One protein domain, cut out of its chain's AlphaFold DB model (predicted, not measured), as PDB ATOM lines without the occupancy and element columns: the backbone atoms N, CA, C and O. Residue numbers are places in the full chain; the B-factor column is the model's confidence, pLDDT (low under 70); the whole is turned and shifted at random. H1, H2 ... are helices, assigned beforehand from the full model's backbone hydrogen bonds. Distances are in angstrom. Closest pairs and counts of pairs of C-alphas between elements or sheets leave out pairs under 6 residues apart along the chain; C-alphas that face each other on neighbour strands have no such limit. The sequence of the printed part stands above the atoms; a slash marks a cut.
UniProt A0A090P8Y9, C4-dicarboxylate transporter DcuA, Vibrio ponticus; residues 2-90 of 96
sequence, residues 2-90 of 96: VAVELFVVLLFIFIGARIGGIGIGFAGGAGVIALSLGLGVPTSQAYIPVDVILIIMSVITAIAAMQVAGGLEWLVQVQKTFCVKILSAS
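Overview. This is residues 2 to 90 of the 96 residues of the protein "C4-dicarboxylate transporter DcuA" of Vibrio ponticus (UniProt A0A090P8Y9). Helix H3, one of the two longest, makes an elbow with H4, whose residues 75 to 90 stick out as a free arm; on the other side of the elbow H3 packs on residues 22 to 29 of H2, and H2 packs on H1, in a single row of three helices that run in alternating directions. H2 is the helix between the other two, and H3 is slid along it toward the arm. The printed part has 89 residues with four named helices, in the order H1, H2, H3, H4, and no named strand; the class is all helix. The whole is extended, with a radius of gyration of the C-alphas of 19.5 A and spans of 64 by 24 by 23 A; without the arm, residues 75 to 90, the longest span is 47 A.

Arrangement. Start at H3, residues 50 to 68, and look back to H2, residues 22 to 38: the two touch, H2 with residues 22 to 29 alone, and the closest C-alphas, those of Ile 22 and Ile 60, are 6.0 A apart. They form a helical hairpin, at a shallow tilt of 29 degrees, opposite ways. Go on from H2 to H1, residues 2 to 19, which touches it; the closest C-alphas are those of Gly 16 and Ile 24, 4.3 A apart. This is a helical hairpin too, at a shallow tilt of 23 degrees, opposite ways. Now turn to H4, residues 71 to 89: it is close to H3 but not clearly touching, with the C-alphas of Met 66 and Leu 72 closest at 6.0 A. H3 and H4 run the same way at a steep tilt of 67 degrees, only just short of about perpendicular. H1 is apart from H3 and from H4, and H2 is apart from H4. In H1, H2, H3 and H4 every O i to N i+4 pair is within hydrogen-bond range.

Along the chain. Find C-alpha 50 at (164.889, 238.652, 224.353); from there H3 runs 26.8 A to C-alpha 68. H4 follows from C-alpha 71 and runs 27.2 A to C-alpha 89 at (145.194, 193.171, 218.460). Look back to C-alpha 2 at (167.061, 246.297, 203.219), where H1 begins; it is 25.9 A long and ends at residue 19. H2, from residue 22 to residue 38, is 24.0 A long.

Size, cuts and confidence. The two C-alphas farthest apart are those of Gly 40 and Ala 89, at 64.4 A. Without residues 75 to 90 the body spans 47 by 25 by 14 A. The printed part has no cut. The links H1 to H2 and H3 to H4 are tight; the link H2 to H3, 11 residues, is long. The mean pLDDT of the printed part is 84.4; look for values under 70 at residues 40 to 48 and at residue 90.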
ATOM      1  N   VAL A   2     167.729 247.597 202.968       79.50
ATOM      2  CA  VAL A   2     167.061 246.297 203.219       79.50
ATOM      3  C   VAL A   2     167.687 245.087 202.510       79.50
ATOM      4  O   VAL A   2     167.799 244.019 203.100       79.50
ATOM      5  N   ALA A   3     168.143 245.227 201.261       84.25
ATOM      6  CA  ALA A   3     168.751 244.111 200.525       84.25
ATOM      7  C   ALA A   3     170.034 243.565 201.186       84.25
ATOM      8  O   ALA A   3     170.280 242.364 201.147       84.25
ATOM      9  N   VAL A   4     170.835 244.436 201.813       84.38
ATOM     10  CA  VAL A   4     172.067 244.032 202.512       84.38
ATOM     11  C   VAL A   4     171.724 243.385 203.853       84.38
ATOM     12  O   VAL A   4     172.301 242.362 204.202       84.38
ATOM     13  N   GLU A   5     170.732 243.919 204.568       83.19
ATOM     14  CA  GLU A   5     170.232 243.345 205.823       83.19
ATOM     15  C   GLU A   5     169.657 241.939 205.603       83.19
ATOM     16  O   GLU A   5     170.019 241.004 206.314       83.19
ATOM     17  N   LEU A   6     168.834 241.755 204.564       86.25
ATOM     18  CA  LEU A   6     168.311 240.442 204.187       86.25
ATOM     19  C   LEU A   6     169.420 239.469 203.799       86.25
ATOM     20  O   LEU A   6     169.353 238.300 204.172       86.25
ATOM     21  N   PHE A   7     170.449 239.934 203.090       89.75
ATOM     22  CA  PHE A   7     171.593 239.096 202.745       89.75
ATOM     23  C   PHE A   7     172.328 238.603 204.000       89.75
ATOM     24  O   PHE A   7     172.632 237.416 204.107       89.75
ATOM     25  N   VAL A   8     172.553 239.483 204.980       86.25
ATOM     26  CA  VAL A   8     173.206 239.136 206.252       86.25
ATOM     27  C   VAL A   8     172.349 238.178 207.084       86.25
ATOM     28  O   VAL A   8     172.863 237.171 207.569       86.25
ATOM     29  N   VAL A   9     171.042 238.435 207.215       87.81
ATOM     30  CA  VAL A   9     170.113 237.531 207.919       87.81
ATOM     31  C   VAL A   9     170.110 236.150 207.265       87.81
ATOM     32  O   VAL A   9     170.229 235.137 207.952       87.81
ATOM     33  N   LEU A  10     170.014 236.097 205.935       89.88
ATOM     34  CA  LEU A  10     169.963 234.840 205.197       89.88
ATOM     35  C   LEU A  10     171.275 234.055 205.319       89.88
ATOM     36  O   LEU A  10     171.236 232.837 205.477       89.88
ATOM     37  N   LEU A  11     172.421 234.744 205.327       89.88
ATOM     38  CA  LEU A  11     173.732 234.145 205.574       89.88
ATOM     39  C   LEU A  11     173.790 233.483 206.961       89.88
ATOM     40  O   LEU A  11     174.182 232.323 207.077       89.88
ATOM     41  N   PHE A  12     173.359 234.191 208.009       87.50
ATOM     42  CA  PHE A  12     173.361 233.662 209.377       87.50
ATOM     43  C   PHE A  12     172.371 232.507 209.567       87.50
ATOM     44  O   PHE A  12     172.719 231.514 210.206       87.50
ATOM     45  N   ILE A  13     171.175 232.584 208.972       88.88
ATOM     46  CA  ILE A  13     170.205 231.478 208.984       88.88
ATOM     47  C   ILE A  13     170.776 230.262 208.259       88.88
ATOM     48  O   ILE A  13     170.661 229.150 208.765       88.88
ATOM     49  N   PHE A  14     171.416 230.452 207.105       91.00
ATOM     50  CA  PHE A  14     172.004 229.356 206.339       91.00
ATOM     51  C   PHE A  14     173.105 228.637 207.129       91.00
ATOM     52  O   PHE A  14     173.097 227.409 207.234       91.00
ATOM     53  N   ILE A  15     174.015 229.398 207.745       88.88
ATOM     54  CA  ILE A  15     175.087 228.848 208.583       88.88
ATOM     55  C   ILE A  15     174.496 228.144 209.814       88.88
ATOM     56  O   ILE A  15     174.855 227.001 210.103       88.88
ATOM     57  N   GLY A  16     173.551 228.785 210.507       86.25
ATOM     58  CA  GLY A  16     172.890 228.229 211.687       86.25
ATOM     59  C   GLY A  16     172.148 226.930 211.390       86.25
ATOM     60  O   GLY A  16     172.353 225.927 212.073       86.25
ATOM     61  N   ALA A  17     171.339 226.919 210.330       87.38
ATOM     62  CA  ALA A  17     170.583 225.748 209.897       87.38
ATOM     63  C   ALA A  17     171.496 224.584 209.495       87.38
ATOM     64  O   ALA A  17     171.143 223.426 209.717       87.38
ATOM     65  N   ARG A  18     172.683 224.870 208.940       87.69
ATOM     66  CA  ARG A  18     173.626 223.822 208.541       87.69
ATOM     67  C   ARG A  18     174.301 223.137 209.727       87.69
ATOM     68  O   ARG A  18     174.558 221.936 209.627       87.69
ATOM     69  N   ILE A  19     174.588 223.879 210.800       85.19
ATOM     70  CA  ILE A  19     175.168 223.343 212.042       85.19
ATOM     71  C   ILE A  19     174.103 222.569 212.833       85.19
ATOM     72  O   ILE A  19     174.397 221.504 213.372       85.19
ATOM     73  N   GLY A  20     172.859 223.058 212.848       79.88
ATOM     74  CA  GLY A  20     171.743 222.406 213.536       79.88
ATOM     75  C   GLY A  20     171.875 222.406 215.067       79.88
ATOM     76  O   GLY A  20     172.840 222.920 215.638       79.88
ATOM     77  N   GLY A  21     170.864 221.856 215.749       82.88
ATOM     78  CA  GLY A  21     170.852 221.724 217.212       82.88
ATOM     79  C   GLY A  21     171.069 223.057 217.939       82.88
ATOM     80  O   GLY A  21     170.417 224.054 217.628       82.88
ATOM     81  N   ILE A  22     172.021 223.082 218.881       84.56
ATOM     82  CA  ILE A  22     172.361 224.281 219.671       84.56
ATOM     83  C   ILE A  22     172.961 225.419 218.830       84.56
ATOM     84  O   ILE A  22     172.832 226.592 219.185       84.56
ATOM     85  N   GLY A  23     173.558 225.097 217.676       84.62
ATOM     86  CA  GLY A  23     174.177 226.071 216.775       84.62
ATOM     87  C   GLY A  23     173.177 227.016 216.106       84.62
ATOM     88  O   GLY A  23     173.519 228.168 215.842       84.62
ATOM     89  N   ILE A  24     171.925 226.580 215.902       86.75
ATOM     90  CA  ILE A  24     170.841 227.439 215.390       86.75
ATOM     91  C   ILE A  24     170.582 228.611 216.335       86.75
ATOM     92  O   ILE A  24     170.421 229.745 215.882       86.75
ATOM     93  N   GLY A  25     170.580 228.347 217.644       85.88
ATOM     94  CA  GLY A  25     170.386 229.384 218.645       85.88
ATOM     95  C   GLY A  25     171.494 230.436 218.576       85.88
ATOM     96  O   GLY A  25     171.217 231.632 218.455       85.88
ATOM     97  N   PHE A  26     172.754 229.993 218.610       86.75
ATOM     98  CA  PHE A  26     173.910 230.891 218.549       86.75
ATOM     99  C   PHE A  26     173.962 231.708 217.255       86.75
ATOM    100  O   PHE A  26     174.258 232.900 217.305       86.75
ATOM    101  N   ALA A  27     173.632 231.105 216.112       89.44
ATOM    102  CA  ALA A  27     173.583 231.807 214.834       89.44
ATOM    103  C   ALA A  27     172.493 232.891 214.803       89.44
ATOM    104  O   ALA A  27     172.730 233.979 214.281       89.44
ATOM    105  N   GLY A  28     171.330 232.637 215.415       85.00
ATOM    106  CA  GLY A  28     170.271 233.637 215.559       85.00
ATOM    107  C   GLY A  28     170.710 234.838 216.401       85.00
ATOM    108  O   GLY A  28     170.571 235.979 215.966       85.00
ATOM    109  N   GLY A  29     171.309 234.591 217.572       85.75
ATOM    110  CA  GLY A  29     171.822 235.657 218.443       85.75
ATOM    111  C   GLY A  29     172.970 236.451 217.808       85.75
ATOM    112  O   GLY A  29     172.970 237.682 217.837       85.75
ATOM    113  N   ALA A  30     173.917 235.762 217.169       87.62
ATOM    114  CA  ALA A  30     175.036 236.392 216.475       87.62
ATOM    115  C   ALA A  30     174.586 237.219 215.257       87.62
ATOM    116  O   ALA A  30     175.140 238.290 215.021       87.62
ATOM    117  N   GLY A  31     173.550 236.784 214.529       86.69
ATOM    118  CA  GLY A  31     172.972 237.544 213.419       86.69
ATOM    119  C   GLY A  31     172.375 238.881 213.863       86.69
ATOM    120  O   GLY A  31     172.608 239.901 213.217       86.69
ATOM    121  N   VAL A  32     171.681 238.908 215.009       84.50
ATOM    122  CA  VAL A  32     171.136 240.151 215.589       84.50
ATOM    123  C   VAL A  32     172.258 241.113 215.994       84.50
ATOM    124  O   VAL A  32     172.173 242.302 215.696       84.50
ATOM    125  N   ILE A  33     173.334 240.605 216.609       84.00
ATOM    126  CA  ILE A  33     174.509 241.413 216.995       84.00
ATOM    127  C   ILE A  33     175.253 241.946 215.760       84.00
ATOM    128  O   ILE A  33     175.694 243.095 215.735       84.00
ATOM    129  N   ALA A  34     175.391 241.130 214.715       85.00
ATOM    130  CA  ALA A  34     176.047 241.533 213.477       85.00
ATOM    131  C   ALA A  34     175.276 242.651 212.754       85.00
ATOM    132  O   ALA A  34     175.886 243.580 212.225       85.00
ATOM    133  N   LEU A  35     173.942 242.597 212.764       83.81
ATOM    134  CA  LEU A  35     173.088 243.634 212.179       83.81
ATOM    135  C   LEU A  35     173.098 244.930 213.003       83.81
ATOM    136  O   LEU A  35     173.137 246.015 212.421       83.81
ATOM    137  N   SER A  36     173.112 244.827 214.337       78.94
ATOM    138  CA  SER A  36     173.114 245.991 215.232       78.94
ATOM    139  C   SER A  36     174.430 246.767 215.200       78.94
ATOM    140  O   SER A  36     174.413 247.990 215.074       78.94
ATOM    141  N   LEU A  37     175.573 246.075 215.264       75.44
ATOM    142  CA  LEU A  37     176.898 246.702 215.290       75.44
ATOM    143  C   LEU A  37     177.459 246.994 213.890       75.44
ATOM    144  O   LEU A  37     178.206 247.954 213.727       75.44
ATOM    145  N   GLY A  38     177.125 246.175 212.887       72.00
ATOM    146  CA  GLY A  38     177.720 246.253 211.547       72.00
ATOM    147  C   GLY A  38     177.024 247.219 210.586       72.00
ATOM    148  O   GLY A  38     177.691 247.861 209.780       72.00
ATOM    149  N   LEU A  39     175.695 247.340 210.659       70.56
ATOM    150  CA  LEU A  39     174.912 248.210 209.769       70.56
ATOM    151  C   LEU A  39     174.270 249.402 210.491       70.56
ATOM    152  O   LEU A  39     173.637 250.230 209.840       70.56
ATOM    153  N   GLY A  40     174.432 249.504 211.816       67.44
ATOM    154  CA  GLY A  40     173.856 250.591 212.614       67.44
ATOM    155  C   GLY A  40     172.328 250.645 212.546       67.44
ATOM    156  O   GLY A  40     171.736 251.697 212.788       67.44
ATOM    157  N   VAL A  41     171.684 249.529 212.183       68.44
ATOM    158  CA  VAL A  41     170.226 249.426 212.136       68.44
ATOM    159  C   VAL A  41     169.714 249.665 213.555       68.44
ATOM    160  O   VAL A  41     170.246 249.038 214.481       68.44
ATOM    161  N   PRO A  42     168.715 250.549 213.757       60.66
ATOM    162  CA  PRO A  42     168.150 250.829 215.070       60.66
ATOM    163  C   PRO A  42     167.476 249.572 215.618       60.66
ATOM    164  O   PRO A  42     166.281 249.331 215.487       60.66
ATOM    165  N   THR A  43     168.288 248.760 216.269       56.59
ATOM    166  CA  THR A  43     167.923 247.589 217.047       56.59
ATOM    167  C   THR A  43     167.614 248.075 218.455       56.59
ATOM    168  O   THR A  43     168.261 247.714 219.434       56.59
ATOM    169  N   SER A  44     166.645 248.990 218.554       56.16
ATOM    170  CA  SER A  44     166.151 249.449 219.849       56.16
ATOM    171  C   SER A  44     165.729 248.230 220.664       56.16
ATOM    172  O   SER A  44     164.960 247.398 220.183       56.16
ATOM    173  N   GLN A  45     166.209 248.152 221.905       53.16
ATOM    174  CA  GLN A  45     165.968 247.039 222.831       53.16
ATOM    175  C   GLN A  45     164.473 246.692 222.979       53.16
ATOM    176  O   GLN A  45     164.135 245.541 223.215       53.16
ATOM    177  N   ALA A  46     163.576 247.659 222.757       57.22
ATOM    178  CA  ALA A  46     162.125 247.461 222.760       57.22
ATOM    179  C   ALA A  46     161.591 246.515 221.659       57.22
ATOM    180  O   ALA A  46     160.491 245.992 221.803       57.22
ATOM    181  N   TYR A  47     162.339 246.292 220.573       61.78
ATOM    182  CA  TYR A  47     161.937 245.425 219.454       61.78
ATOM    183  C   TYR A  47     162.676 244.086 219.418       61.78
ATOM    184  O   TYR A  47     162.327 243.237 218.601       61.78
ATOM    185  N   ILE A  48     163.693 243.881 220.264       68.62
ATOM    186  CA  ILE A  48     164.409 242.605 220.343       68.62
ATOM    187  C   ILE A  48     163.653 241.713 221.333       68.62
ATOM    188  O   ILE A  48     163.650 242.006 222.529       68.62
ATOM    189  N   PRO A  49     163.023 240.617 220.879       75.31
ATOM    190  CA  PRO A  49     162.258 239.741 221.751       75.31
ATOM    191  C   PRO A  49     163.211 238.818 222.527       75.31
ATOM    192  O   PRO A  49     163.350 237.635 222.216       75.31
ATOM    193  N   VAL A  50     163.900 239.372 223.529       81.50
ATOM    194  CA  VAL A  50     164.889 238.652 224.353       81.50
ATOM    195  C   VAL A  50     164.256 237.435 225.026       81.50
ATOM    196  O   VAL A  50     164.846 236.358 224.999       81.50
ATOM    197  N   ASP A  51     163.028 237.566 225.534       88.25
ATOM    198  CA  ASP A  51     162.274 236.450 226.113       88.25
ATOM    199  C   ASP A  51     162.115 235.293 225.122       88.25
ATOM    200  O   ASP A  51     162.332 234.135 225.468       88.25
ATOM    201  N   VAL A  52     161.812 235.598 223.858       89.44
ATOM    202  CA  VAL A  52     161.639 234.580 222.814       89.44
ATOM    203  C   VAL A  52     162.967 233.891 222.505       89.44
ATOM    204  O   VAL A  52     163.003 232.668 222.387       89.44
ATOM    205  N   ILE A  53     164.072 234.643 222.433       87.38
ATOM    206  CA  ILE A  53     165.410 234.073 222.226       87.38
ATOM    207  C   ILE A  53     165.762 233.124 223.380       87.38
ATOM    208  O   ILE A  53     166.193 231.999 223.135       87.38
ATOM    209  N   LEU A  54     165.533 233.535 224.629       88.56
ATOM    210  CA  LEU A  54     165.808 232.720 225.815       88.56
ATOM    211  C   LEU A  54     164.925 231.468 225.886       88.56
ATOM    212  O   LEU A  54     165.425 230.395 226.226       88.56
ATOM    213  N   ILE A  55     163.645 231.571 225.518       91.94
ATOM    214  CA  ILE A  55     162.738 230.418 225.418       91.94
ATOM    215  C   ILE A  55     163.263 229.419 224.381       91.94
ATOM    216  O   ILE A  55     163.354 228.226 224.665       91.94
ATOM    217  N   ILE A  56     163.663 229.891 223.197       90.81
ATOM    218  CA  ILE A  56     164.222 229.030 222.149       90.81
ATOM    219  C   ILE A  56     165.516 228.363 222.637       90.81
ATOM    220  O   ILE A  56     165.687 227.158 222.457       90.81
ATOM    221  N   MET A  57     166.401 229.101 223.316       89.19
ATOM    222  CA  MET A  57     167.628 228.534 223.890       89.19
ATOM    223  C   MET A  57     167.349 227.457 224.931       89.19
ATOM    224  O   MET A  57     168.017 226.420 224.923       89.19
ATOM    225  N   SER A  58     166.377 227.676 225.820       92.69
ATOM    226  CA  SER A  58     166.047 226.703 226.861       92.69
ATOM    227  C   SER A  58     165.513 225.406 226.248       92.69
ATOM    228  O   SER A  58     165.995 224.323 226.584       92.69
ATOM    229  N   VAL A  59     164.606 225.507 225.270       93.38
ATOM    230  CA  VAL A  59     164.016 224.346 224.596       93.38
ATOM    231  C   VAL A  59     165.053 223.612 223.746       93.38
ATOM    232  O   VAL A  59     165.130 222.389 223.823       93.38
ATOM    233  N   ILE A  60     165.902 224.314 222.985       91.31
ATOM    234  CA  ILE A  60     166.972 223.674 222.202       91.31
ATOM    235  C   ILE A  60     167.962 222.951 223.120       91.31
ATOM    236  O   ILE A  60     168.377 221.836 222.811       91.31
ATOM    237  N   THR A  61     168.311 223.543 224.263       90.88
ATOM    238  CA  THR A  61     169.197 222.907 225.248       90.88
ATOM    239  C   THR A  61     168.554 221.655 225.844       90.88
ATOM    240  O   THR A  61     169.211 220.621 225.955       90.88
ATOM    241  N   ALA A  62     167.258 221.704 226.163       92.75
ATOM    242  CA  ALA A  62     166.513 220.537 226.628       92.75
ATOM    243  C   ALA A  62     166.457 219.426 225.561       92.75
ATOM    244  O   ALA A  62     166.699 218.262 225.876       92.75
ATOM    245  N   ILE A  63     166.211 219.777 224.295       91.69
ATOM    246  CA  ILE A  63     166.218 218.824 223.173       91.69
ATOM    247  C   ILE A  63     167.612 218.216 222.991       91.69
ATOM    248  O   ILE A  63     167.725 217.002 222.843       91.69
ATOM    249  N   ALA A  64     168.673 219.022 223.046       89.62
ATOM    250  CA  ALA A  64     170.047 218.537 222.945       89.62
ATOM    251  C   ALA A  64     170.386 217.568 224.089       89.62
ATOM    252  O   ALA A  64     170.975 216.514 223.851       89.62
ATOM    253  N   ALA A  65     169.948 217.865 225.316       91.69
ATOM    254  CA  ALA A  65     170.087 216.951 226.444       91.69
ATOM    255  C   ALA A  65     169.325 215.632 226.213       91.69
ATOM    256  O   ALA A  65     169.869 214.564 226.481       91.69
ATOM    257  N   MET A  66     168.105 215.679 225.660       92.06
ATOM    258  CA  MET A  66     167.334 214.476 225.310       92.06
ATOM    259  C   MET A  66     167.987 213.652 224.196       92.06
ATOM    260  O   MET A  66     167.946 212.426 224.261       92.06
ATOM    261  N   GLN A  67     168.597 214.303 223.203       89.94
ATOM    262  CA  GLN A  67     169.333 213.641 222.124       89.94
ATOM    263  C   GLN A  67     170.588 212.939 222.656       89.94
ATOM    264  O   GLN A  67     170.843 211.791 222.312       89.94
ATOM    265  N   VAL A  68     171.347 213.588 223.547       89.50
ATOM    266  CA  VAL A  68     172.541 212.983 224.167       89.50
ATOM    267  C   VAL A  68     172.169 211.853 225.132       89.50
ATOM    268  O   VAL A  68     172.871 210.847 225.196       89.50
ATOM    269  N   ALA A  69     171.060 211.983 225.862       92.19
ATOM    270  CA  ALA A  69     170.578 210.957 226.785       92.19
ATOM    271  C   ALA A  69     169.890 209.761 226.093       92.19
ATOM    272  O   ALA A  69     169.516 208.808 226.775       92.19
ATOM    273  N   GLY A  70     169.678 209.799 224.771       90.81
ATOM    274  CA  GLY A  70     168.940 208.761 224.038       90.81
ATOM    275  C   GLY A  70     167.424 208.764 224.295       90.81
ATOM    276  O   GLY A  70     166.723 207.787 224.015       90.81
ATOM    277  N   GLY A  71     166.895 209.836 224.897       90.00
ATOM    278  CA  GLY A  71     165.492 209.931 225.302       90.00
ATOM    279  C   GLY A  71     164.541 210.019 224.110       90.00
ATOM    280  O   GLY A  71     163.429 209.491 224.161       90.00
ATOM    281  N   LEU A  72     164.986 210.637 223.013       90.69
ATOM    282  CA  LEU A  72     164.192 210.743 221.792       90.69
ATOM    283  C   LEU A  72     164.014 209.369 221.126       90.69
ATOM    284  O   LEU A  72     162.916 209.009 220.702       90.69
ATOM    285  N   GLU A  73     165.074 208.571 221.095       92.69
ATOM    286  CA  GLU A  73     165.109 207.213 220.560       92.69
ATOM    287  C   GLU A  73     164.205 206.285 221.377       92.69
ATOM    288  O   GLU A  73     163.434 205.507 220.808       92.69
ATOM    289  N   TRP A  74     164.231 206.427 222.708       92.69
ATOM    290  CA  TRP A  74     163.343 205.694 223.605       92.69
ATOM    291  C   TRP A  74     161.864 206.005 223.334       92.69
ATOM    292  O   TRP A  74     161.065 205.081 223.165       92.69
ATOM    293  N   LEU A  75     161.495 207.289 223.211       92.00
ATOM    294  CA  LEU A  75     160.118 207.699 222.899       92.00
ATOM    295  C   LEU A  75     159.634 207.094 221.573       92.00
ATOM    296  O   LEU A  75     158.518 206.575 221.489       92.00
ATOM    297  N   VAL A  76     160.493 207.092 220.551       93.19
ATOM    298  CA  VAL A  76     160.190 206.487 219.248       93.19
ATOM    299  C   VAL A  76     160.011 204.968 219.357       93.19
ATOM    300  O   VAL A  76     159.114 204.410 218.721       93.19
ATOM    301  N   GLN A  77     160.825 204.274 220.153       93.69
ATOM    302  CA  GLN A  77     160.720 202.824 220.329       93.69
ATOM    303  C   GLN A  77     159.429 202.415 221.050       93.69
ATOM    304  O   GLN A  77     158.774 201.447 220.645       93.69
ATOM    305  N   VAL A  78     159.032 203.160 222.083       94.25
ATOM    306  CA  VAL A  78     157.755 202.943 222.776       94.25
ATOM    307  C   VAL A  78     156.595 203.127 221.801       94.25
ATOM    308  O   VAL A  78     155.717 202.264 221.724       94.25
ATOM    309  N   GLN A  79     156.629 204.188 220.987       95.69
ATOM    310  CA  GLN A  79     155.583 204.443 219.999       95.69
ATOM    311  C   GLN A  79     155.490 203.324 218.949       95.69
ATOM    312  O   GLN A  79     154.393 202.849 218.649       95.69
ATOM    313  N   LYS A  80     156.636 202.843 218.442       94.38
ATOM    314  CA  LYS A  80     156.690 201.696 217.519       94.38
ATOM    315  C   LYS A  80     156.090 200.437 218.144       94.38
ATOM    316  O   LYS A  80     155.271 199.772 217.518       94.38
ATOM    317  N   THR A  81     156.460 200.127 219.385       91.56
ATOM    318  CA  THR A  81     155.970 198.934 220.096       91.56
ATOM    319  C   THR A  81     154.461 199.000 220.319       91.56
ATOM    320  O   THR A  81     153.751 198.022 220.086       91.56
ATOM    321  N   PHE A  82     153.956 200.169 220.721       91.69
ATOM    322  CA  PHE A  82     152.527 200.402 220.907       91.69
ATOM    323  C   PHE A  82     151.743 200.258 219.595       91.69
ATOM    324  O   PHE A  82     150.714 199.585 219.564       91.69
ATOM    325  N   CYS A  83     152.263 200.813 218.496       87.44
ATOM    326  CA  CYS A  83     151.662 200.679 217.169       87.44
ATOM    327  C   CYS A  83     151.583 199.206 216.719       87.44
ATOM    328  O   CYS A  83     150.522 198.751 216.291       87.44
ATOM    329  N   VAL A  84     152.658 198.429 216.901       89.38
ATOM    330  CA  VAL A  84     152.679 196.986 216.585       89.38
ATOM    331  C   VAL A  84     151.690 196.199 217.450       89.38
ATOM    332  O   VAL A  84     150.988 195.324 216.942       89.38
ATOM    333  N   LYS A  85     151.582 196.525 218.745       86.31
ATOM    334  CA  LYS A  85     150.617 195.896 219.663       86.31
ATOM    335  C   LYS A  85     149.176 196.115 219.197       86.31
ATOM    336  O   LYS A  85     148.395 195.167 219.183       86.31
ATOM    337  N   ILE A  86     148.838 197.341 218.796       85.56
ATOM    338  CA  ILE A  86     147.520 197.690 218.247       85.56
ATOM    339  C   ILE A  86     147.228 196.916 216.964       85.56
ATOM    340  O   ILE A  86     146.128 196.389 216.811       85.56
ATOM    341  N   LEU A  87     148.214 196.794 216.073       83.69
ATOM    342  CA  LEU A  87     148.041 196.074 214.817       83.69
ATOM    343  C   LEU A  87     147.793 194.579 215.064       83.69
ATOM    344  O   LEU A  87     146.858 194.016 214.507       83.69
ATOM    345  N   SER A  88     148.550 193.961 215.976       79.38
ATOM    346  CA  SER A  88     148.369 192.554 216.360       79.38
ATOM    347  C   SER A  88     147.065 192.279 217.120       79.38
ATOM    348  O   SER A  88     146.613 191.138 217.137       79.38
ATOM    349  N   ALA A  89     146.482 193.283 217.776       76.88
ATOM    350  CA  ALA A  89     145.194 193.171 218.460       76.88
ATOM    351  C   ALA A  89     143.999 193.447 217.528       76.88
ATOM    352  O   ALA A  89     142.849 193.253 217.925       76.88
ATOM    353  N   SER A  90     144.251 193.907 216.297       68.56
ATOM    354  CA  SER A  90     143.195 194.171 215.329       68.56
ATOM    355  C   SER A  90     142.675 192.853 214.720       68.56
ATOM    356  O   SER A  90     143.467 192.018 214.276       68.56
TER     357      SER A  90